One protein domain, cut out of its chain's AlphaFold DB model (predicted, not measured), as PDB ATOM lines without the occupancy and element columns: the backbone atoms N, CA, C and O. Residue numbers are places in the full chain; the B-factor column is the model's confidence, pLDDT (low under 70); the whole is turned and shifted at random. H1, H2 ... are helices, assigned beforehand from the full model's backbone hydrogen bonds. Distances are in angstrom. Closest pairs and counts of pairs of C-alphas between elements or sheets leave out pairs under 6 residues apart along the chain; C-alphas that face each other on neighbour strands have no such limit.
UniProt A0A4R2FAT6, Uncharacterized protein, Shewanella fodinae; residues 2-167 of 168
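What this domain is: This is residues 2 to 167 of the 168 residues of an uncharacterized protein of Shewanella fodinae (UniProt A0A4R2FAT6). Four helices, H1 to H4, make an up-and-down bundle, and the fifth, H5, splays away from it as an arm: H5 packs with residues 150 to 162 on H2 alone, so that H2 and H5 make a V, and residues 137 to 149 stick out free. The long link from H4 to H5 runs across the open mouth of this V. The printed part has 166 residues with five named helices, in the order H1, H2, H3, H4, H5, and no named strand; the class is all helix. The whole is compact, with a radius of gyration of the C-alphas of 16.8 A, and spans 50 by 36 by 22 A.

Where its parts are: H2, residues 39 to 64, is 37.5 A from first to last C-alpha and begins at C-alpha 39 at (-13.460, 44.401, -13.207). H5, residues 140 to 165, has 26 residues like H2 and is 37.1 A long; it ends at C-alpha 165 at (-10.675, 39.664, -6.153). H1, residues 2 to 22, is 30.7 A long and begins at C-alpha 2 at (27.740, 54.829, -1.599). H3, residues 68 to 89, measures 32.3 A, and H4, residues 102 to 126, measures 35.9 A.

How they stand to each other: H2 touches H1 at a shallow tilt of 25 degrees, opposite ways, as a helical hairpin; the closest C-alphas are those of Ala 10 and Ala 60, 4.0 A apart. H2 also forms a helical hairpin with H3, at a steep tilt of 39 degrees, where residues 52 to 63 touch residues 70 to 80; the closest C-alphas, of Ser 59 and Ala 70, are 5.0 A apart. H3 and H4 form a third helical hairpin, at a shallow tilt of 28 degrees, with the C-alphas of Gly 78 and Thr 119 closest at 4.6 A. H4 touches H1 at a shallow tilt of 27 degrees, opposite ways; the C-alphas of Leu 12 and Leu 118 are closest at 5.8 A. H1 and H3 touch with residues 9 to 16 and 74 to 81 alone, the same way at a steep tilt of 36 degrees, only just past shallow; their closest C-alphas, of Ser 16 and Phe 81, are 7.4 A apart. H2 and H4 are apart. H5 touches H2 at a steep tilt of 41 degrees, opposite ways; the closest C-alphas, of Asn 46 and Val 158, are 5.4 A apart. H5 is apart from H1, H3 and H4. Every O i to N i+4 pair is within hydrogen-bond range in H1, H2 and H5, against 17 of 18 in H3 and 19 of 21 in H4.

The domain as a whole: The two C-alphas farthest apart, of His 36 and Asn 130, are 50.6 A apart. The printed part has no cut. The links H1 to H2, H3 to H4 and H4 to H5 are long, with 16, 12 and 13 residues, and the link H2 to H3 is tight, with 3. The mean pLDDT of the printed part is 88.7; residue 2 and residues 129 to 136 are under 70.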
ATOM      1  N   GLU A   2      28.540  55.086  -0.393       68.69
ATOM      2  CA  GLU A   2      27.740  54.829  -1.599       68.69
ATOM      3  C   GLU A   2      27.230  53.381  -1.727       68.69
ATOM      4  O   GLU A   2      26.027  53.163  -1.797       68.69
ATOM      5  N   ASN A   3      28.111  52.381  -1.605       79.25
ATOM      6  CA  ASN A   3      27.697  50.974  -1.687       79.25
ATOM      7  C   ASN A   3      26.649  50.589  -0.626       79.25
ATOM      8  O   ASN A   3      25.692  49.892  -0.939       79.25
ATOM      9  N   TYR A   4      26.790  51.062   0.619       89.50
ATOM     10  CA  TYR A   4      25.826  50.761   1.686       89.50
ATOM     11  C   TYR A   4      24.455  51.380   1.414       89.50
ATOM     12  O   TYR A   4      23.442  50.751   1.705       89.50
ATOM     13  N   LEU A   5      24.424  52.589   0.842       92.12
ATOM     14  CA  LEU A   5      23.181  53.253   0.465       92.12
ATOM     15  C   LEU A   5      22.463  52.479  -0.650       92.12
ATOM     16  O   LEU A   5      21.276  52.200  -0.515       92.12
ATOM     17  N   ASN A   6      23.192  52.055  -1.684       91.88
ATOM     18  CA  ASN A   6      22.653  51.247  -2.780       91.88
ATOM     19  C   ASN A   6      22.054  49.926  -2.268       91.88
ATOM     20  O   ASN A   6      20.924  49.575  -2.597       91.88
ATOM     21  N   TYR A   7      22.777  49.206  -1.401       93.88
ATOM     22  CA  TYR A   7      22.259  47.976  -0.791       93.88
ATOM     23  C   TYR A   7      21.051  48.233   0.115       93.88
ATOM     24  O   TYR A   7      20.133  47.413   0.145       93.88
ATOM     25  N   ALA A   8      21.018  49.358   0.835       95.69
ATOM     26  CA  ALA A   8      19.871  49.731   1.657       95.69
ATOM     27  C   ALA A   8      18.629  50.016   0.800       95.69
ATOM     28  O   ALA A   8      17.556  49.496   1.106       95.69
ATOM     29  N   VAL A   9      18.769  50.774  -0.294       95.81
ATOM     30  CA  VAL A   9      17.672  51.029  -1.243       95.81
ATOM     31  C   VAL A   9      17.202  49.726  -1.881       95.81
ATOM     32  O   VAL A   9      16.007  49.441  -1.866       95.81
ATOM     33  N   ALA A  10      18.121  48.884  -2.357       96.38
ATOM     34  CA  ALA A  10      17.782  47.582  -2.921       96.38
ATOM     35  C   ALA A  10      17.042  46.684  -1.917       96.38
ATOM     36  O   ALA A  10      16.021  46.085  -2.255       96.38
ATOM     37  N   GLY A  11      17.506  46.629  -0.666       97.12
ATOM     38  CA  GLY A  11      16.841  45.890   0.406       97.12
ATOM     39  C   GLY A  11      15.431  46.410   0.686       97.12
ATOM     40  O   GLY A  11      14.496  45.619   0.799       97.12
ATOM     41  N   LEU A  12      15.253  47.731   0.736       97.25
ATOM     42  CA  LEU A  12      13.943  48.352   0.932       97.25
ATOM     43  C   LEU A  12      12.996  48.090  -0.243       97.25
ATOM     44  O   LEU A  12      11.843  47.748  -0.007       97.25
ATOM     45  N   LEU A  13      13.469  48.165  -1.489       97.56
ATOM     46  CA  LEU A  13      12.679  47.810  -2.674       97.56
ATOM     47  C   LEU A  13      12.209  46.355  -2.619       97.56
ATOM     48  O   LEU A  13      11.031  46.075  -2.854       97.56
ATOM     49  N   LEU A  14      13.097  45.423  -2.264       97.44
ATOM     50  CA  LEU A  14      12.752  44.006  -2.122       97.44
ATOM     51  C   LEU A  14      11.713  43.786  -1.017       97.44
ATOM     52  O   LEU A  14      10.720  43.093  -1.245       97.44
ATOM     53  N   LEU A  15      11.895  44.414   0.146       97.06
ATOM     54  CA  LEU A  15      10.942  44.334   1.256       97.06
ATOM     55  C   LEU A  15       9.580  44.932   0.884       97.06
ATOM     56  O   LEU A  15       8.559  44.272   1.074       97.06
ATOM     57  N   SER A  16       9.544  46.134   0.305       96.75
ATOM     58  CA  SER A  16       8.305  46.788  -0.136       96.75
ATOM     59  C   SER A  16       7.577  45.981  -1.210       96.75
ATOM     60  O   SER A  16       6.351  45.882  -1.170       96.75
ATOM     61  N   THR A  17       8.315  45.343  -2.123       95.50
ATOM     62  CA  THR A  17       7.736  44.438  -3.128       95.50
ATOM     63  C   THR A  17       7.157  43.183  -2.484       95.50
ATOM     64  O   THR A  17       6.064  42.756  -2.848       95.50
ATOM     65  N   GLY A  18       7.860  42.603  -1.507       93.88
ATOM     66  CA  GLY A  18       7.376  41.448  -0.755       93.88
ATOM     67  C   GLY A  18       6.083  41.751   0.001       93.88
ATOM     68  O   GLY A  18       5.144  40.962  -0.061       93.88
ATOM     69  N   LEU A  19       5.998  42.917   0.651       93.62
ATOM     70  CA  LEU A  19       4.770  43.373   1.309       93.62
ATOM     71  C   LEU A  19       3.639  43.604   0.304       93.62
ATOM     72  O   LEU A  19       2.522  43.151   0.539       93.62
ATOM     73  N   LEU A  20       3.932  44.222  -0.846       91.69
ATOM     74  CA  LEU A  20       2.938  44.422  -1.899       91.69
ATOM     75  C   LEU A  20       2.395  43.085  -2.421       91.69
ATOM     76  O   LEU A  20       1.196  42.948  -2.643       91.69
ATOM     77  N   ALA A  21       3.251  42.073  -2.574       89.00
ATOM     78  CA  ALA A  21       2.833  40.749  -3.022       89.00
ATOM     79  C   ALA A  21       1.847  40.074  -2.049       89.00
ATOM     80  O   ALA A  21       0.995  39.298  -2.483       89.00
ATOM     81  N   MET A  22       1.908  40.389  -0.749       87.31
ATOM     82  CA  MET A  22       0.944  39.888   0.240       87.31
ATOM     83  C   MET A  22      -0.454  40.509   0.091       87.31
ATOM     84  O   MET A  22      -1.421  39.915   0.569       87.31
ATOM     85  N   LEU A  23      -0.558  41.661  -0.584       85.19
ATOM     86  CA  LEU A  23      -1.819  42.341  -0.891       85.19
ATOM     87  C   LEU A  23      -2.489  41.829  -2.172       85.19
ATOM     88  O   LEU A  23      -3.583  42.274  -2.506       85.19
ATOM     89  N   ILE A  24      -1.854  40.917  -2.918       84.06
ATOM     90  CA  ILE A  24      -2.466  40.349  -4.124       84.06
ATOM     91  C   ILE A  24      -3.731  39.581  -3.706       84.06
ATOM     92  O   ILE A  24      -3.623  38.644  -2.909       84.06
ATOM     93  N   PRO A  25      -4.917  39.913  -4.250       80.25
ATOM     94  CA  PRO A  25      -6.148  39.201  -3.927       80.25
ATOM     95  C   PRO A  25      -6.042  37.703  -4.232       80.25
ATOM     96  O   PRO A  25      -5.576  37.306  -5.305       80.25
ATOM     97  N   GLY A  26      -6.473  36.863  -3.287       73.06
ATOM     98  CA  GLY A  26      -6.274  35.406  -3.344       73.06
ATOM     99  C   GLY A  26      -4.860  34.951  -2.962       73.06
ATOM    100  O   GLY A  26      -4.532  33.773  -3.111       73.06
ATOM    101  N   GLY A  27      -4.022  35.877  -2.496       75.25
ATOM    102  CA  GLY A  27      -2.778  35.604  -1.795       75.25
ATOM    103  C   GLY A  27      -3.017  35.152  -0.347       75.25
ATOM    104  O   GLY A  27      -4.143  34.860   0.050       75.25
ATOM    105  N   PRO A  28      -1.963  35.086   0.483       72.44
ATOM    106  CA  PRO A  28      -2.060  34.467   1.805       72.44
ATOM    107  C   PRO A  28      -2.931  35.249   2.803       72.44
ATOM    108  O   PRO A  28      -3.397  34.672   3.785       72.44
ATOM    109  N   ILE A  29      -3.105  36.561   2.594       79.19
ATOM    110  CA  ILE A  29      -3.680  37.479   3.593       79.19
ATOM    111  C   ILE A  29      -4.866  38.275   3.036       79.19
ATOM    112  O   ILE A  29      -5.870  38.415   3.739       79.19
ATOM    113  N   GLU A  30      -4.780  38.771   1.796       80.06
ATOM    114  CA  GLU A  30      -5.867  39.523   1.159       80.06
ATOM    115  C   GLU A  30      -7.009  38.600   0.701       80.06
ATOM    116  O   GLU A  30      -6.968  37.994  -0.375       80.06
ATOM    117  N   ASN A  31      -8.036  38.521   1.549       80.25
ATOM    118  CA  ASN A  31      -9.241  37.711   1.361       80.25
ATOM    119  C   ASN A  31     -10.523  38.561   1.278       80.25
ATOM    120  O   ASN A  31     -11.620  38.015   1.382       80.25
ATOM    121  N   ARG A  32     -10.410  39.892   1.153       84.19
ATOM    122  CA  ARG A  32     -11.575  40.775   1.003       84.19
ATOM    123  C   ARG A  32     -12.232  40.583  -0.363       84.19
ATOM    124  O   ARG A  32     -11.555  40.369  -1.371       84.19
ATOM    125  N   ASN A  33     -13.553  40.732  -0.411       82.56
ATOM    126  CA  ASN A  33     -14.315  40.680  -1.650       82.56
ATOM    127  C   ASN A  33     -14.422  42.073  -2.300       82.56
ATOM    128  O   ASN A  33     -14.884  43.045  -1.689       82.56
ATOM    129  N   PHE A  34     -14.047  42.158  -3.579       83.19
ATOM    130  CA  PHE A  34     -14.127  43.372  -4.396       83.19
ATOM    131  C   PHE A  34     -15.072  43.226  -5.596       83.19
ATOM    132  O   PHE A  34     -15.079  44.079  -6.481       83.19
ATOM    133  N   SER A  35     -15.933  42.204  -5.626       83.94
ATOM    134  CA  SER A  35     -16.855  41.920  -6.739       83.94
ATOM    135  C   SER A  35     -17.867  43.035  -7.034       83.94
ATOM    136  O   SER A  35     -18.563  42.981  -8.043       83.94
ATOM    137  N   HIS A  36     -18.007  44.008  -6.134       85.12
ATOM    138  CA  HIS A  36     -18.859  45.184  -6.304       85.12
ATOM    139  C   HIS A  36     -18.173  46.307  -7.112       85.12
ATOM    140  O   HIS A  36     -18.854  47.221  -7.573       85.12
ATOM    141  N   ILE A  37     -16.848  46.245  -7.302       86.12
ATOM    142  CA  ILE A  37     -16.078  47.162  -8.151       86.12
ATOM    143  C   ILE A  37     -16.047  46.614  -9.582       86.12
ATOM    144  O   ILE A  37     -15.976  45.407  -9.809       86.12
ATOM    145  N   SER A  38     -16.072  47.513 -10.569       88.44
ATOM    146  CA  SER A  38     -15.910  47.143 -11.978       88.44
ATOM    147  C   SER A  38     -14.606  46.354 -12.206       88.44
ATOM    148  O   SER A  38     -13.532  46.838 -11.826       88.44
ATOM    149  N   PRO A  39     -14.650  45.199 -12.901       86.50
ATOM    150  CA  PRO A  39     -13.460  44.401 -13.207       86.50
ATOM    151  C   PRO A  39     -12.386  45.175 -13.974       86.50
ATOM    152  O   PRO A  39     -11.199  44.916 -13.805       86.50
ATOM    153  N   TRP A  40     -12.789  46.152 -14.791       86.81
ATOM    154  CA  TRP A  40     -11.865  47.011 -15.533       86.81
ATOM    155  C   TRP A  40     -11.043  47.910 -14.609       86.81
ATOM    156  O   TRP A  40      -9.843  48.069 -14.812       86.81
ATOM    157  N   VAL A  41     -11.677  48.460 -13.572       88.25
ATOM    158  CA  VAL A  41     -11.021  49.338 -12.594       88.25
ATOM    159  C   VAL A  41     -10.023  48.536 -11.755       88.25
ATOM    160  O   VAL A  41      -8.874  48.949 -11.610       88.25
ATOM    161  N   LEU A  42     -10.423  47.348 -11.285       86.50
ATOM    162  CA  LEU A  42      -9.522  46.421 -10.589       86.50
ATOM    163  C   LEU A  42      -8.382  45.936 -11.489       86.50
ATOM    164  O   LEU A  42      -7.242  45.868 -11.046       86.50
ATOM    165  N   GLY A  43      -8.670  45.636 -12.757       88.25
ATOM    166  CA  GLY A  43      -7.666  45.216 -13.731       88.25
ATOM    167  C   GLY A  43      -6.592  46.281 -13.949       88.25
ATOM    168  O   GLY A  43      -5.408  45.970 -13.861       88.25
ATOM    169  N   ILE A  44      -6.984  47.541 -14.165       90.62
ATOM    170  CA  ILE A  44      -6.042  48.663 -14.326       90.62
ATOM    171  C   ILE A  44      -5.205  48.862 -13.062       90.62
ATOM    172  O   ILE A  44      -3.989  49.040 -13.151       90.62
ATOM    173  N   PHE A  45      -5.825  48.785 -11.885       90.50
ATOM    174  CA  PHE A  45      -5.094  48.887 -10.627       90.50
ATOM    175  C   PHE A  45      -4.090  47.745 -10.449       90.50
ATOM    176  O   PHE A  45      -2.928  47.991 -10.140       90.50
ATOM    177  N   ASN A  46      -4.490  46.507 -10.733       92.31
ATOM    178  CA  ASN A  46      -3.595  45.355 -10.675       92.31
ATOM    179  C   ASN A  46      -2.460  45.454 -11.701       92.31
ATOM    180  O   ASN A  46      -1.341  45.047 -11.395       92.31
ATOM    181  N   ILE A  47      -2.703  46.022 -12.890       93.31
ATOM    182  CA  ILE A  47      -1.639  46.338 -13.858       93.31
ATOM    183  C   ILE A  47      -0.649  47.321 -13.233       93.31
ATOM    184  O   ILE A  47       0.553  47.072 -13.277       93.31
ATOM    185  N   PHE A  48      -1.138  48.395 -12.611       94.44
ATOM    186  CA  PHE A  48      -0.290  49.368 -11.928       94.44
ATOM    187  C   PHE A  48       0.545  48.724 -10.810       94.44
ATOM    188  O   PHE A  48       1.763  48.886 -10.801       94.44
ATOM    189  N   LEU A  49      -0.067  47.930  -9.923       93.88
ATOM    190  CA  LEU A  49       0.650  47.228  -8.849       93.88
ATOM    191  C   LEU A  49       1.680  46.228  -9.390       93.88
ATOM    192  O   LEU A  49       2.785  46.119  -8.863       93.88
ATOM    193  N   THR A  50       1.344  45.522 -10.469       94.44
ATOM    194  CA  THR A  50       2.250  44.559 -11.107       94.44
ATOM    195  C   THR A  50       3.455  45.265 -11.722       94.44
ATOM    196  O   THR A  50       4.590  44.838 -11.516       94.44
ATOM    197  N   LEU A  51       3.232  46.371 -12.437       95.25
ATOM    198  CA  LEU A  51       4.310  47.190 -12.992       95.25
ATOM    199  C   LEU A  51       5.183  47.789 -11.890       95.25
ATOM    200  O   LEU A  51       6.403  47.765 -12.021       95.25
ATOM    201  N   LEU A  52       4.581  48.261 -10.795       96.38
ATOM    202  CA  LEU A  52       5.305  48.754  -9.625       96.38
ATOM    203  C   LEU A  52       6.201  47.663  -9.024       96.38
ATOM    204  O   LEU A  52       7.379  47.909  -8.772       96.38
ATOM    205  N   GLY A  53       5.682  46.444  -8.855       95.62
ATOM    206  CA  GLY A  53       6.461  45.304  -8.370       95.62
ATOM    207  C   GLY A  53       7.630  44.949  -9.294       95.62
ATOM    208  O   GLY A  53       8.762  44.824  -8.834       95.62
ATOM    209  N   ILE A  54       7.389  44.849 -10.604       94.69
ATOM    210  CA  ILE A  54       8.436  44.544 -11.596       94.69
ATOM    211  C   ILE A  54       9.503  45.649 -11.628       94.69
ATOM    212  O   ILE A  54      10.697  45.350 -11.585       94.69
ATOM    213  N   ALA A  55       9.088  46.917 -11.671       95.62
ATOM    214  CA  ALA A  55       9.993  48.064 -11.686       95.62
ATOM    215  C   ALA A  55      10.831  48.145 -10.404       95.62
ATOM    216  O   ALA A  55      12.020  48.454 -10.473       95.62
ATOM    217  N   SER A  56      10.242  47.813  -9.256       96.31
ATOM    218  CA  SER A  56      10.925  47.763  -7.966       96.31
ATOM    219  C   SER A  56      11.981  46.651  -7.918       96.31
ATOM    220  O   SER A  56      13.125  46.909  -7.545       96.31
ATOM    221  N   LEU A  57      11.658  45.436  -8.388       95.12
ATOM    222  CA  LEU A  57      12.627  44.332  -8.485       95.12
ATOM    223  C   LEU A  57      13.785  44.659  -9.430       95.12
ATOM    224  O   LEU A  57      14.946  44.416  -9.096       95.12
ATOM    225  N   ALA A  58      13.482  45.233 -10.595       93.50
ATOM    226  CA  ALA A  58      14.507  45.674 -11.532       93.50
ATOM    227  C   ALA A  58      15.395  46.754 -10.892       93.50
ATOM    228  O   ALA A  58      16.621  46.631 -10.895       93.50
ATOM    229  N   SER A  59      14.789  47.774 -10.279       94.19
ATOM    230  CA  SER A  59      15.507  48.865  -9.609       94.19
ATOM    231  C   SER A  59      16.381  48.373  -8.461       94.19
ATOM    232  O   SER A  59      17.471  48.905  -8.282       94.19
ATOM    233  N   ALA A  60      15.977  47.326  -7.736       94.94
ATOM    234  CA  ALA A  60      16.800  46.739  -6.682       94.94
ATOM    235  C   ALA A  60      18.127  46.208  -7.242       94.94
ATOM    236  O   ALA A  60      19.191  46.519  -6.709       94.94
ATOM    237  N   TYR A  61      18.084  45.476  -8.358       91.94
ATOM    238  CA  TYR A  61      19.294  45.014  -9.037       91.94
ATOM    239  C   TYR A  61      20.132  46.187  -9.565       91.94
ATOM    240  O   TYR A  61      21.328  46.277  -9.291       91.94
ATOM    241  N   PHE A  62      19.514  47.124 -10.284       90.69
ATOM    242  CA  PHE A  62      20.248  48.233 -10.895       90.69
ATOM    243  C   PHE A  62      20.787  49.257  -9.884       90.69
ATOM    244  O   PHE A  62      21.789  49.912 -10.177       90.69
ATOM    245  N   SER A  63      20.175  49.378  -8.704       90.81
ATOM    246  CA  SER A  63      20.693  50.189  -7.596       90.81
ATOM    247  C   SER A  63      21.995  49.588  -7.066       90.81
ATOM    248  O   SER A  63      22.983  50.307  -6.935       90.81
ATOM    249  N   VAL A  64      22.073  48.259  -6.899       90.69
ATOM    250  CA  VAL A  64      23.321  47.565  -6.512       90.69
ATOM    251  C   VAL A  64      24.442  47.800  -7.526       90.69
ATOM    252  O   VAL A  64      25.580  48.047  -7.133       90.69
ATOM    253  N   VAL A  65      24.122  47.784  -8.824       87.25
ATOM    254  CA  VAL A  65      25.090  48.056  -9.905       87.25
ATOM    255  C   VAL A  65      25.414  49.561 -10.032       87.25
ATOM    256  O   VAL A  65      26.310  49.944 -10.778       87.25
ATOM    257  N   GLY A  66      24.738  50.435  -9.279       84.25
ATOM    258  CA  GLY A  66      25.034  51.871  -9.222       84.25
ATOM    259  C   GLY A  66      24.493  52.682 -10.402       84.25
ATOM    260  O   GLY A  66      25.033  53.739 -10.722       84.25
ATOM    261  N   SER A  67      23.433  52.209 -11.065       84.62
ATOM    262  CA  SER A  67      22.826  52.912 -12.201       84.62
ATOM    263  C   SER A  67      22.083  54.178 -11.764       84.62
ATOM    264  O   SER A  67      21.170  54.124 -10.939       84.62
ATOM    265  N   GLY A  68      22.396  55.319 -12.389       83.62
ATOM    266  CA  GLY A  68      21.690  56.583 -12.137       83.62
ATOM    267  C   GLY A  68      20.189  56.529 -12.449       83.62
ATOM    268  O   GLY A  68      19.384  57.099 -11.715       83.62
ATOM    269  N   MET A  69      19.795  55.775 -13.482       86.88
ATOM    270  CA  MET A  69      18.380  55.575 -13.825       86.88
ATOM    271  C   MET A  69      17.630  54.799 -12.738       86.88
ATOM    272  O   MET A  69      16.460  55.078 -12.492       86.88
ATOM    273  N   ALA A  70      18.301  53.861 -12.060       90.19
ATOM    274  CA  ALA A  70      17.693  53.106 -10.969       90.19
ATOM    275  C   ALA A  70      17.289  54.025  -9.824       90.19
ATOM    276  O   ALA A  70      16.181  53.898  -9.332       90.19
ATOM    277  N   ALA A  71      18.126  55.005  -9.476       91.00
ATOM    278  CA  ALA A  71      17.823  55.987  -8.436       91.00
ATOM    279  C   ALA A  71      16.483  56.695  -8.687       91.00
ATOM    280  O   ALA A  71      15.619  56.758  -7.814       91.00
ATOM    281  N   MET A  72      16.296  57.186  -9.917       93.19
ATOM    282  CA  MET A  72      15.076  57.884 -10.319       93.19
ATOM    283  C   MET A  72      13.857  56.959 -10.248       93.19
ATOM    284  O   MET A  72      12.817  57.344  -9.712       93.19
ATOM    285  N   VAL A  73      13.979  55.727 -10.751       95.25
ATOM    286  CA  VAL A  73      12.883  54.748 -10.706       95.25
ATOM    287  C   VAL A  73      12.580  54.321  -9.265       95.25
ATOM    288  O   VAL A  73      11.407  54.210  -8.915       95.25
ATOM    289  N   SER A  74      13.585  54.171  -8.398       96.50
ATOM    290  CA  SER A  74      13.424  53.865  -6.971       96.50
ATOM    291  C   SER A  74      12.652  54.958  -6.233       96.50
ATOM    292  O   SER A  74      11.769  54.641  -5.436       96.50
ATOM    293  N   VAL A  75      12.901  56.241  -6.539       97.06
ATOM    294  CA  VAL A  75      12.110  57.366  -5.999       97.06
ATOM    295  C   VAL A  75      10.648  57.250  -6.427       97.06
ATOM    296  O   VAL A  75       9.753  57.333  -5.585       97.06
ATOM    297  N   ILE A  76      10.394  57.013  -7.718       97.75
ATOM    298  CA  ILE A  76       9.031  56.841  -8.242       97.75
ATOM    299  C   ILE A  76       8.346  55.647  -7.565       97.75
ATOM    300  O   ILE A  76       7.183  55.754  -7.174       97.75
ATOM    301  N   CYS A  77       9.063  54.536  -7.370       97.94
ATOM    302  CA  CYS A  77       8.553  53.360  -6.671       97.94
ATOM    303  C   CYS A  77       8.222  53.679  -5.210       97.94
ATOM    304  O   CYS A  77       7.132  53.348  -4.760       97.94
ATOM    305  N   GLY A  78       9.113  54.359  -4.482       97.69
ATOM    306  CA  GLY A  78       8.898  54.749  -3.087       97.69
ATOM    307  C   GLY A  78       7.657  55.622  -2.899       97.69
ATOM    308  O   GLY A  78       6.800  55.304  -2.072       97.69
ATOM    309  N   ILE A  79       7.501  56.656  -3.731       98.00
ATOM    310  CA  ILE A  79       6.308  57.517  -3.724       98.00
ATOM    311  C   ILE A  79       5.059  56.702  -4.074       98.00
ATOM    312  O   ILE A  79       4.030  56.836  -3.416       98.00
ATOM    313  N   SER A  80       5.146  55.831  -5.080       97.56
ATOM    314  CA  SER A  80       4.022  54.991  -5.503       97.56
ATOM    315  C   SER A  80       3.590  54.019  -4.407       97.56
ATOM    316  O   SER A  80       2.398  53.922  -4.137       97.56
ATOM    317  N   PHE A  81       4.529  53.351  -3.727       97.44
ATOM    318  CA  PHE A  81       4.230  52.504  -2.571       97.44
ATOM    319  C   PHE A  81       3.533  53.308  -1.475       97.44
ATOM    320  O   PHE A  81       2.483  52.886  -0.996       97.44
ATOM    321  N   PHE A  82       4.069  54.480  -1.117       97.25
ATOM    322  CA  PHE A  82       3.452  55.345  -0.114       97.25
ATOM    323  C   PHE A  82       2.006  55.686  -0.487       97.25
ATOM    324  O   PHE A  82       1.110  55.521   0.336       97.25
ATOM    325  N   LEU A  83       1.769  56.116  -1.730       95.94
ATOM    326  CA  LEU A  83       0.434  56.464  -2.207       95.94
ATOM    327  C   LEU A  83      -0.508  55.261  -2.189       95.94
ATOM    328  O   LEU A  83      -1.620  55.400  -1.702       95.94
ATOM    329  N   VAL A  84      -0.078  54.087  -2.654       94.50
ATOM    330  CA  VAL A  84      -0.909  52.872  -2.629       94.50
ATOM    331  C   VAL A  84      -1.365  52.553  -1.208       94.50
ATOM    332  O   VAL A  84      -2.566  52.446  -0.970       94.50
ATOM    333  N   TYR A  85      -0.435  52.475  -0.253       94.69
ATOM    334  CA  TYR A  85      -0.779  52.159   1.135       94.69
ATOM    335  C   TYR A  85      -1.601  53.273   1.800       94.69
ATOM    336  O   TYR A  85      -2.533  52.988   2.546       94.69
ATOM    337  N   ALA A  86      -1.298  54.546   1.526       94.75
ATOM    338  CA  ALA A  86      -2.043  55.674   2.085       94.75
ATOM    339  C   ALA A  86      -3.480  55.742   1.547       94.75
ATOM    340  O   ALA A  86      -4.402  56.058   2.300       94.75
ATOM    341  N   LEU A  87      -3.680  55.447   0.260       92.50
ATOM    342  CA  LEU A  87      -4.994  55.445  -0.379       92.50
ATOM    343  C   LEU A  87      -5.853  54.254   0.075       92.50
ATOM    344  O   LEU A  87      -7.057  54.447   0.269       92.50
ATOM    345  N   ASP A  88      -5.261  53.073   0.298       89.62
ATOM    346  CA  ASP A  88      -5.975  51.904   0.844       89.62
ATOM    347  C   ASP A  88      -6.371  52.143   2.313       89.62
ATOM    348  O   ASP A  88      -7.557  52.125   2.656       89.62
ATOM    349  N   LEU A  89      -5.420  52.548   3.168       90.19
ATOM    350  CA  LEU A  89      -5.685  52.884   4.578       90.19
ATOM    351  C   LEU A  89      -6.660  54.060   4.738       90.19
ATOM    352  O   LEU A  89      -7.482  54.078   5.660       90.19
ATOM    353  N   GLY A  90      -6.593  55.035   3.828       88.81
ATOM    354  CA  GLY A  90      -7.522  56.161   3.739       88.81
ATOM    355  C   GLY A  90      -8.918  55.777   3.248       88.81
ATOM    356  O   GLY A  90      -9.800  56.635   3.217       88.81
ATOM    357  N   LYS A  91      -9.139  54.507   2.879       86.62
ATOM    358  CA  LYS A  91     -10.383  53.984   2.290       86.62
ATOM    359  C   LYS A  91     -10.812  54.764   1.050       86.62
ATOM    360  O   LYS A  91     -12.004  54.932   0.801       86.62
ATOM    361  N   ILE A  92      -9.837  55.261   0.293       85.44
ATOM    362  CA  ILE A  92     -10.072  55.959  -0.968       85.44
ATOM    363  C   ILE A  92     -10.186  54.918  -2.076       85.44
ATOM    364  O   ILE A  92     -11.142  54.966  -2.850       85.44
ATOM    365  N   PHE A  93      -9.247  53.964  -2.142       74.38
ATOM    366  CA  PHE A  93      -9.255  52.903  -3.147       74.38
ATOM    367  C   PHE A  93      -8.165  51.835  -2.885       74.38
ATOM    368  O   PHE A  93      -7.026  52.232  -2.638       74.38
ATOM    369  N   PRO A  94      -8.450  50.521  -3.032       76.56
ATOM    370  CA  PRO A  94      -9.752  49.906  -3.305       76.56
ATOM    371  C   PRO A  94     -10.632  49.821  -2.044       76.56
ATOM    372  O   PRO A  94     -10.167  49.521  -0.951       76.56
ATOM    373  N   ILE A  95     -11.937  50.064  -2.188       82.69
ATOM    374  CA  ILE A  95     -12.886  50.002  -1.064       82.69
ATOM    375  C   ILE A  95     -13.519  48.610  -1.036       82.69
ATOM    376  O   ILE A  95     -13.969  48.128  -2.067       82.69
ATOM    377  N   SER A  96     -13.581  47.965   0.130       80.44
ATOM    378  CA  SER A  96     -14.337  46.721   0.321       80.44
ATOM    379  C   SER A  96     -15.404  46.896   1.409       80.44
ATOM    380  O   SER A  96     -15.146  47.587   2.399       80.44
ATOM    381  N   PRO A  97     -16.590  46.271   1.264       78.12
ATOM    382  CA  PRO A  97     -17.567  46.139   2.341       78.12
ATOM    383  C   PRO A  97     -17.032  45.310   3.515       78.12
ATOM    384  O   PRO A  97     -17.491  45.478   4.648       78.12
ATOM    385  N   ASP A  98     -16.074  44.421   3.249       79.69
ATOM    386  CA  ASP A  98     -15.511  43.531   4.250       79.69
ATOM    387  C   ASP A  98     -14.532  44.278   5.154       79.69
ATOM    388  O   ASP A  98     -13.735  45.118   4.725       79.69
ATOM    389  N   LYS A  99     -14.568  43.950   6.448       81.81
ATOM    390  CA  LYS A  99     -13.621  44.522   7.405       81.81
ATOM    391  C   LYS A  99     -12.213  44.032   7.086       81.81
ATOM    392  O   LYS A  99     -11.977  42.833   6.979       81.81
ATOM    393  N   MET A 100     -11.277  44.974   7.029       83.62
ATOM    394  CA  MET A 100      -9.860  44.684   6.851       83.62
ATOM    395  C   MET A 100      -9.344  43.733   7.948       83.62
ATOM    396  O   MET A 100      -9.473  44.050   9.139       83.62
ATOM    397  N   PRO A 101      -8.756  42.576   7.587       86.75
ATOM    398  CA  PRO A 101      -8.112  41.694   8.550       86.75
ATOM    399  C   PRO A 101      -6.965  42.409   9.272       86.75
ATOM    400  O   PRO A 101      -6.220  43.177   8.666       86.75
ATOM    401  N   ARG A 102      -6.755  42.109  10.561       87.81
ATOM    402  CA  ARG A 102      -5.672  42.734  11.351       87.81
ATOM    403  C   ARG A 102      -4.288  42.523  10.733       87.81
ATOM    404  O   ARG A 102      -3.463  43.426  10.786       87.81
ATOM    405  N   ALA A 103      -4.043  41.347  10.152       88.56
ATOM    406  CA  ALA A 103      -2.780  41.042   9.486       88.56
ATOM    407  C   ALA A 103      -2.544  41.940   8.260       88.56
ATOM    408  O   ALA A 103      -1.441  42.453   8.091       88.56
ATOM    409  N   LEU A 104      -3.591  42.180   7.463       88.25
ATOM    410  CA  LEU A 104      -3.524  43.063   6.301       88.25
ATOM    411  C   LEU A 104      -3.233  44.508   6.725       88.25
ATOM    412  O   LEU A 104      -2.306  45.123   6.216       88.25
ATOM    413  N   PHE A 105      -3.930  44.993   7.757       90.62
ATOM    414  CA  PHE A 105      -3.695  46.327   8.314       90.62
ATOM    415  C   PHE A 105      -2.242  46.527   8.775       90.62
ATOM    416  O   PHE A 105      -1.638  47.563   8.510       90.62
ATOM    417  N   VAL A 106      -1.651  45.532   9.448       93.56
ATOM    418  CA  VAL A 106      -0.242  45.596   9.874       93.56
ATOM    419  C   VAL A 106       0.693  45.662   8.670       93.56
ATOM    420  O   VAL A 106       1.652  46.432   8.703       93.56
ATOM    421  N   ILE A 107       0.420  44.897   7.611       93.25
ATOM    422  CA  ILE A 107       1.210  44.928   6.374       93.25
ATOM    423  C   ILE A 107       1.113  46.287   5.701       93.25
ATOM    424  O   ILE A 107       2.144  46.837   5.330       93.25
ATOM    425  N   GLU A 108      -0.084  46.856   5.593       93.12
ATOM    426  CA  GLU A 108      -0.281  48.157   4.959       93.12
ATOM    427  C   GLU A 108       0.397  49.286   5.734       93.12
ATOM    428  O   GLU A 108       1.112  50.095   5.147       93.12
ATOM    429  N   VAL A 109       0.258  49.313   7.064       95.56
ATOM    430  CA  VAL A 109       0.952  50.298   7.908       95.56
ATOM    431  C   VAL A 109       2.467  50.112   7.830       95.56
ATOM    432  O   VAL A 109       3.204  51.091   7.724       95.56
ATOM    433  N   SER A 110       2.951  48.868   7.833       96.06
ATOM    434  CA  SER A 110       4.384  48.580   7.682       96.06
ATOM    435  C   SER A 110       4.897  49.021   6.314       96.06
ATOM    436  O   SER A 110       5.949  49.648   6.223       96.06
ATOM    437  N   GLY A 111       4.138  48.748   5.253       95.94
ATOM    438  CA  GLY A 111       4.442  49.160   3.889       95.94
ATOM    439  C   GLY A 111       4.492  50.678   3.747       95.94
ATOM    440  O   GLY A 111       5.445  51.204   3.172       95.94
ATOM    441  N   LEU A 112       3.534  51.386   4.351       96.81
ATOM    442  CA  LEU A 112       3.504  52.846   4.408       96.81
ATOM    443  C   LEU A 112       4.741  53.410   5.118       96.81
ATOM    444  O   LEU A 112       5.397  54.314   4.599       96.81
ATOM    445  N   ILE A 113       5.082  52.860   6.289       97.50
ATOM    446  CA  ILE A 113       6.247  53.290   7.069       97.50
ATOM    447  C   ILE A 113       7.540  53.026   6.298       97.50
ATOM    448  O   ILE A 113       8.401  53.897   6.295       97.50
ATOM    449  N   LEU A 114       7.680  51.876   5.628       97.06
ATOM    450  CA  LEU A 114       8.870  51.529   4.840       97.06
ATOM    451  C   LEU A 114       9.015  52.355   3.556       97.06
ATOM    452  O   LEU A 114      10.139  52.600   3.112       97.06
ATOM    453  N   ALA A 115       7.912  52.830   2.979       97.00
ATOM    454  CA  ALA A 115       7.949  53.673   1.788       97.00
ATOM    455  C   ALA A 115       8.632  55.032   2.043       97.00
ATOM    456  O   ALA A 115       9.254  55.591   1.137       97.00
ATOM    457  N   ILE A 116       8.578  55.546   3.279       97.44
ATOM    458  CA  ILE A 116       9.222  56.808   3.674       97.44
ATOM    459  C   ILE A 116      10.759  56.723   3.580       97.44
ATOM    460  O   ILE A 116      11.334  57.476   2.788       97.44
ATOM    461  N   PRO A 117      11.460  55.834   4.319       97.38
ATOM    462  CA  PRO A 117      12.904  55.705   4.200       97.38
ATOM    463  C   PRO A 117      13.309  55.245   2.801       97.38
ATOM    464  O   PRO A 117      14.323  55.725   2.311       97.38
ATOM    465  N   LEU A 118      12.514  54.411   2.113       97.69
ATOM    466  CA  LEU A 118      12.790  54.057   0.718       97.69
ATOM    467  C   LEU A 118      12.868  55.308  -0.162       97.69
ATOM    468  O   LEU A 118      13.850  55.494  -0.876       97.69
ATOM    469  N   THR A 119      11.878  56.194  -0.073       97.62
ATOM    470  CA  THR A 119      11.837  57.427  -0.870       97.62
ATOM    471  C   THR A 119      12.991  58.362  -0.512       97.62
ATOM    472  O   THR A 119      13.692  58.840  -1.401       97.62
ATOM    473  N   LEU A 120      13.226  58.597   0.782       97.12
ATOM    474  CA  LEU A 120      14.279  59.502   1.250       97.12
ATOM    475  C   LEU A 120      15.678  59.004   0.877       97.12
ATOM    476  O   LEU A 120      16.497  59.779   0.384       97.12
ATOM    477  N   LEU A 121      15.947  57.712   1.074       95.56
ATOM    478  CA  LEU A 121      17.228  57.119   0.707       95.56
ATOM    479  C   LEU A 121      17.410  57.074  -0.807       95.56
ATOM    480  O   LEU A 121      18.519  57.333  -1.251       95.56
ATOM    481  N   SER A 122      16.349  56.842  -1.588       95.00
ATOM    482  CA  SER A 122      16.402  56.897  -3.060       95.00
ATOM    483  C   SER A 122      16.680  58.316  -3.578       95.00
ATOM    484  O   SER A 122      17.426  58.491  -4.538       95.00
ATOM    485  N   LEU A 123      16.129  59.350  -2.927       94.94
ATOM    486  CA  LEU A 123      16.425  60.755  -3.242       94.94
ATOM    487  C   LEU A 123      17.884  61.099  -2.933       94.94
ATOM    488  O   LEU A 123      18.548  61.748  -3.740       94.94
ATOM    489  N   LEU A 124      18.391  60.639  -1.787       93.00
ATOM    490  CA  LEU A 124      19.805  60.779  -1.448       93.00
ATOM    491  C   LEU A 124      20.682  60.027  -2.457       93.00
ATOM    492  O   LEU A 124      21.686  60.568  -2.910       93.00
ATOM    493  N   GLU A 125      20.267  58.820  -2.845       89.69
ATOM    494  CA  GLU A 125      20.898  58.004  -3.882       89.69
ATOM    495  C   GLU A 125      21.026  58.796  -5.190       89.69
ATOM    496  O   GLU A 125      22.084  58.831  -5.813       89.69
ATOM    497  N   MET A 126      19.939  59.445  -5.609       90.38
ATOM    498  CA  MET A 126      19.847  60.218  -6.847       90.38
ATOM    499  C   MET A 126      20.727  61.474  -6.831       90.38
ATOM    500  O   MET A 126      21.219  61.881  -7.880       90.38
ATOM    501  N   ALA A 127      20.947  62.076  -5.662       89.69
ATOM    502  CA  ALA A 127      21.747  63.288  -5.509       89.69
ATOM    503  C   ALA A 127      23.270  63.044  -5.516       89.69
ATOM    504  O   ALA A 127      24.037  64.009  -5.511       89.69
ATOM    505  N   MET A 128      23.735  61.788  -5.511       84.88
ATOM    506  CA  MET A 128      25.168  61.485  -5.469       84.88
ATOM    507  C   MET A 128      25.861  61.737  -6.828       84.88
ATOM    508  O   MET A 128      25.425  61.202  -7.851       84.88
ATOM    509  N   PRO A 129      26.964  62.510  -6.857       67.81
ATOM    510  CA  PRO A 129      27.776  62.704  -8.059       67.81
ATOM    511  C   PRO A 129      28.605  61.440  -8.363       67.81
ATOM    512  O   PRO A 129      29.144  60.846  -7.438       67.81
ATOM    513  N   ASN A 130      28.749  61.074  -9.650       63.50
ATOM    514  CA  ASN A 130      29.409  59.861 -10.204       63.50
ATOM    515  C   ASN A 130      28.574  58.581 -10.390       63.50
ATOM    516  O   ASN A 130      29.110  57.473 -10.398       63.50
ATOM    517  N   ARG A 131      27.285  58.707 -10.700       68.19
ATOM    518  CA  ARG A 131      26.506  57.553 -11.171       68.19
ATOM    519  C   ARG A 131      26.705  57.326 -12.660       68.19
ATOM    520  O   ARG A 131      26.137  58.028 -13.493       68.19
ATOM    521  N   GLY A 132      27.551  56.352 -12.985       61.59
ATOM    522  CA  GLY A 132      27.742  55.892 -14.353       61.59
ATOM    523  C   GLY A 132      26.466  55.267 -14.919       61.59
ATOM    524  O   GLY A 132      25.635  54.714 -14.194       61.59
ATOM    525  N   ALA A 133      26.312  55.324 -16.241       60.97
ATOM    526  CA  ALA A 133      25.375  54.444 -16.919       60.97
ATOM    527  C   ALA A 133      25.929  53.022 -16.794       60.97
ATOM    528  O   ALA A 133      26.907  52.682 -17.458       60.97
ATOM    529  N   ALA A 134      25.352  52.208 -15.909       62.34
ATOM    530  CA  ALA A 134      25.669  50.790 -15.870       62.34
ATOM    531  C   ALA A 134      25.309  50.184 -17.233       62.34
ATOM    532  O   ALA A 134      24.132  50.026 -17.562       62.34
ATOM    533  N   THR A 135      26.317  49.896 -18.052       63.75
ATOM    534  CA  THR A 135      26.129  49.216 -19.330       63.75
ATOM    535  C   THR A 135      25.995  47.733 -19.050       63.75
ATOM    536  O   THR A 135      26.945  47.082 -18.615       63.75
ATOM    537  N   ILE A 136      24.799  47.198 -19.268       67.31
ATOM    538  CA  ILE A 136      24.602  45.757 -19.258       67.31
ATOM    539  C   ILE A 136      24.902  45.235 -20.660       67.31
ATOM    540  O   ILE A 136      24.117  45.454 -21.581       67.31
ATOM    541  N   ASP A 137      26.009  44.508 -20.803       72.38
ATOM    542  CA  ASP A 137      26.288  43.708 -21.997       72.38
ATOM    543  C   ASP A 137      25.406  42.452 -21.987       72.38
ATOM    544  O   ASP A 137      25.815  41.352 -21.617       72.38
ATOM    545  N   MET A 138      24.139  42.627 -22.362       79.19
ATOM    546  CA  MET A 138      23.209  41.531 -22.622       79.19
ATOM    547  C   MET A 138      22.963  41.408 -24.121       79.19
ATOM    548  O   MET A 138      22.635  42.381 -24.798       79.19
ATOM    549  N   SER A 139      23.045  40.180 -24.636       89.06
ATOM    550  CA  SER A 139      22.604  39.882 -26.001       89.06
ATOM    551  C   SER A 139      21.133  40.269 -26.186       89.06
ATOM    552  O   SER A 139      20.304  40.017 -25.304       89.06
ATOM    553  N   ALA A 140      20.787  40.789 -27.369       87.56
ATOM    554  CA  ALA A 140      19.416  41.139 -27.743       87.56
ATOM    555  C   ALA A 140      18.428  39.979 -27.525       87.56
ATOM    556  O   ALA A 140      17.307  40.196 -27.072       87.56
ATOM    557  N   THR A 141      18.857  38.735 -27.763       91.00
ATOM    558  CA  THR A 141      18.031  37.542 -27.504       91.00
ATOM    559  C   THR A 141      17.700  37.380 -26.023       91.00
ATOM    560  O   THR A 141      16.571  37.033 -25.680       91.00
ATOM    561  N   THR A 142      18.653  37.686 -25.139       89.12
ATOM    562  CA  THR A 142      18.453  37.603 -23.687       89.12
ATOM    563  C   THR A 142      17.495  38.699 -23.232       89.12
ATOM    564  O   THR A 142      16.536  38.403 -22.524       89.12
ATOM    565  N   ILE A 143      17.681  39.935 -23.708       87.62
ATOM    566  CA  ILE A 143      16.788  41.066 -23.407       87.62
ATOM    567  C   ILE A 143      15.350  40.740 -23.824       87.62
ATOM    568  O   ILE A 143      14.434  40.863 -23.014       87.62
ATOM    569  N   ILE A 144      15.151  40.257 -25.055       90.31
ATOM    570  CA  ILE A 144      13.825  39.872 -25.554       90.31
ATOM    571  C   ILE A 144      13.236  38.749 -24.696       90.31
ATOM    572  O   ILE A 144      12.076  38.839 -24.302       90.31
ATOM    573  N   SER A 145      14.017  37.720 -24.354       90.62
ATOM    574  CA  SER A 145      13.522  36.611 -23.528       90.62
ATOM    575  C   SER A 145      13.083  37.059 -22.129       90.62
ATOM    576  O   SER A 145      12.021  36.646 -21.666       90.62
ATOM    577  N   VAL A 146      13.838  37.958 -21.487       89.31
ATOM    578  CA  VAL A 146      13.500  38.524 -20.173       89.31
ATOM    579  C   VAL A 146      12.248  39.392 -20.264       89.31
ATOM    580  O   VAL A 146      11.361  39.257 -19.426       89.31
ATOM    581  N   LEU A 147      12.129  40.232 -21.297       88.94
ATOM    582  CA  LEU A 147      10.936  41.053 -21.517       88.94
ATOM    583  C   LEU A 147       9.689  40.195 -21.743       88.94
ATOM    584  O   LEU A 147       8.660  40.438 -21.119       88.94
ATOM    585  N   VAL A 148       9.782  39.163 -22.585       92.25
ATOM    586  CA  VAL A 148       8.674  38.226 -22.818       92.25
ATOM    587  C   VAL A 148       8.287  37.525 -21.518       92.25
ATOM    588  O   VAL A 148       7.103  37.466 -21.193       92.25
ATOM    589  N   LEU A 149       9.263  37.053 -20.740       93.00
ATOM    590  CA  LEU A 149       9.008  36.428 -19.443       93.00
ATOM    591  C   LEU A 149       8.307  37.394 -18.476       93.00
ATOM    592  O   LEU A 149       7.312  37.016 -17.862       93.00
ATOM    593  N   MET A 150       8.773  38.642 -18.373       90.56
ATOM    594  CA  MET A 150       8.148  39.674 -17.537       90.56
ATOM    595  C   MET A 150       6.712  39.977 -17.967       90.56
ATOM    596  O   MET A 150       5.840  40.100 -17.109       90.56
ATOM    597  N   VAL A 151       6.441  40.053 -19.273       91.00
ATOM    598  CA  VAL A 151       5.086  40.271 -19.802       91.00
ATOM    599  C   VAL A 151       4.180  39.086 -19.478       91.00
ATOM    600  O   VAL A 151       3.069  39.287 -18.992       91.00
ATOM    601  N   VAL A 152       4.642  37.853 -19.698       93.56
ATOM    602  CA  VAL A 152       3.858  36.640 -19.417       93.56
ATOM    603  C   VAL A 152       3.550  36.519 -17.925       93.56
ATOM    604  O   VAL A 152       2.394  36.308 -17.555       93.56
ATOM    605  N   LEU A 153       4.554  36.699 -17.063       91.38
ATOM    606  CA  LEU A 153       4.368  36.679 -15.611       91.38
ATOM    607  C   LEU A 153       3.447  37.812 -15.156       91.38
ATOM    608  O   LEU A 153       2.528  37.570 -14.378       91.38
ATOM    609  N   GLY A 154       3.642  39.023 -15.678       89.75
ATOM    610  CA  GLY A 154       2.817  40.179 -15.349       89.75
ATOM    611  C   GLY A 154       1.351  39.975 -15.728       89.75
ATOM    612  O   GLY A 154       0.468  40.178 -14.898       89.75
ATOM    613  N   LEU A 155       1.074  39.489 -16.941       90.38
ATOM    614  CA  LEU A 155      -0.284  39.137 -17.367       90.38
ATOM    615  C   LEU A 155      -0.888  38.045 -16.479       90.38
ATOM    616  O   LEU A 155      -2.052  38.147 -16.095       90.38
ATOM    617  N   GLY A 156      -0.099  37.030 -16.116       90.25
ATOM    618  CA  GLY A 156      -0.514  35.979 -15.189       90.25
ATOM    619  C   GLY A 156      -0.942  36.536 -13.830       90.25
ATOM    620  O   GLY A 156      -2.036  36.217 -13.364       90.25
ATOM    621  N   ILE A 157      -0.127  37.416 -13.237       88.31
ATOM    622  CA  ILE A 157      -0.415  38.083 -11.959       88.31
ATOM    623  C   ILE A 157      -1.692  38.921 -12.069       88.31
ATOM    624  O   ILE A 157      -2.588  38.763 -11.244       88.31
ATOM    625  N   VAL A 158      -1.827  39.753 -13.106       90.44
ATOM    626  CA  VAL A 158      -3.000  40.624 -13.299       90.44
ATOM    627  C   VAL A 158      -4.284  39.812 -13.459       90.44
ATOM    628  O   VAL A 158      -5.290  40.111 -12.810       90.44
ATOM    629  N   ILE A 159      -4.272  38.780 -14.309       89.38
ATOM    630  CA  ILE A 159      -5.444  37.925 -14.545       89.38
ATOM    631  C   ILE A 159      -5.815  37.176 -13.265       89.38
ATOM    632  O   ILE A 159      -6.999  37.107 -12.926       89.38
ATOM    633  N   PHE A 160      -4.827  36.627 -12.553       89.44
ATOM    634  CA  PHE A 160      -5.040  35.925 -11.292       89.44
ATOM    635  C   PHE A 160      -5.623  36.857 -10.227       89.44
ATOM    636  O   PHE A 160      -6.711  36.586  -9.729       89.44
ATOM    637  N   ALA A 161      -4.960  37.980  -9.947       86.25
ATOM    638  CA  ALA A 161      -5.375  38.964  -8.950       86.25
ATOM    639  C   ALA A 161      -6.801  39.465  -9.211       86.25
ATOM    640  O   ALA A 161      -7.637  39.490  -8.311       86.25
ATOM    641  N   THR A 162      -7.112  39.796 -10.467       86.56
ATOM    642  CA  THR A 162      -8.434  40.315 -10.843       86.56
ATOM    643  C   THR A 162      -9.516  39.248 -10.691       86.56
ATOM    644  O   THR A 162     -10.580  39.529 -10.149       86.56
ATOM    645  N   LYS A 163      -9.255  38.001 -11.110       87.25
ATOM    646  CA  LYS A 163     -10.220  36.902 -10.936       87.25
ATOM    647  C   LYS A 163     -10.424  36.533  -9.470       87.25
ATOM    648  O   LYS A 163     -11.555  36.259  -9.081       87.25
ATOM    649  N   SER A 164      -9.357  36.510  -8.679       83.81
ATOM    650  CA  SER A 164      -9.410  36.188  -7.254       83.81
ATOM    651  C   SER A 164     -10.159  37.258  -6.460       83.81
ATOM    652  O   SER A 164     -11.010  36.905  -5.652       83.81
ATOM    653  N   ALA A 165      -9.955  38.543  -6.770       82.00
ATOM    654  CA  ALA A 165     -10.675  39.664  -6.153       82.00
ATOM    655  C   ALA A 165     -12.199  39.635  -6.384       82.00
ATOM    656  O   ALA A 165     -12.960  40.262  -5.647       82.00
ATOM    657  N   MET A 166     -12.643  38.937  -7.435       83.62
ATOM    658  CA  MET A 166     -14.052  38.820  -7.815       83.62
ATOM    659  C   MET A 166     -14.744  37.573  -7.249       83.62
ATOM    660  O   MET A 166     -15.953  37.418  -7.444       83.62
ATOM    661  N   ARG A 167     -14.014  36.654  -6.603       73.25
ATOM    662  CA  ARG A 167     -14.620  35.456  -6.008       73.25
ATOM    663  C   ARG A 167     -15.314  35.818  -4.691       73.25
ATOM    664  O   ARG A 167     -14.789  36.598  -3.906       73.25
TER     665      ARG A 167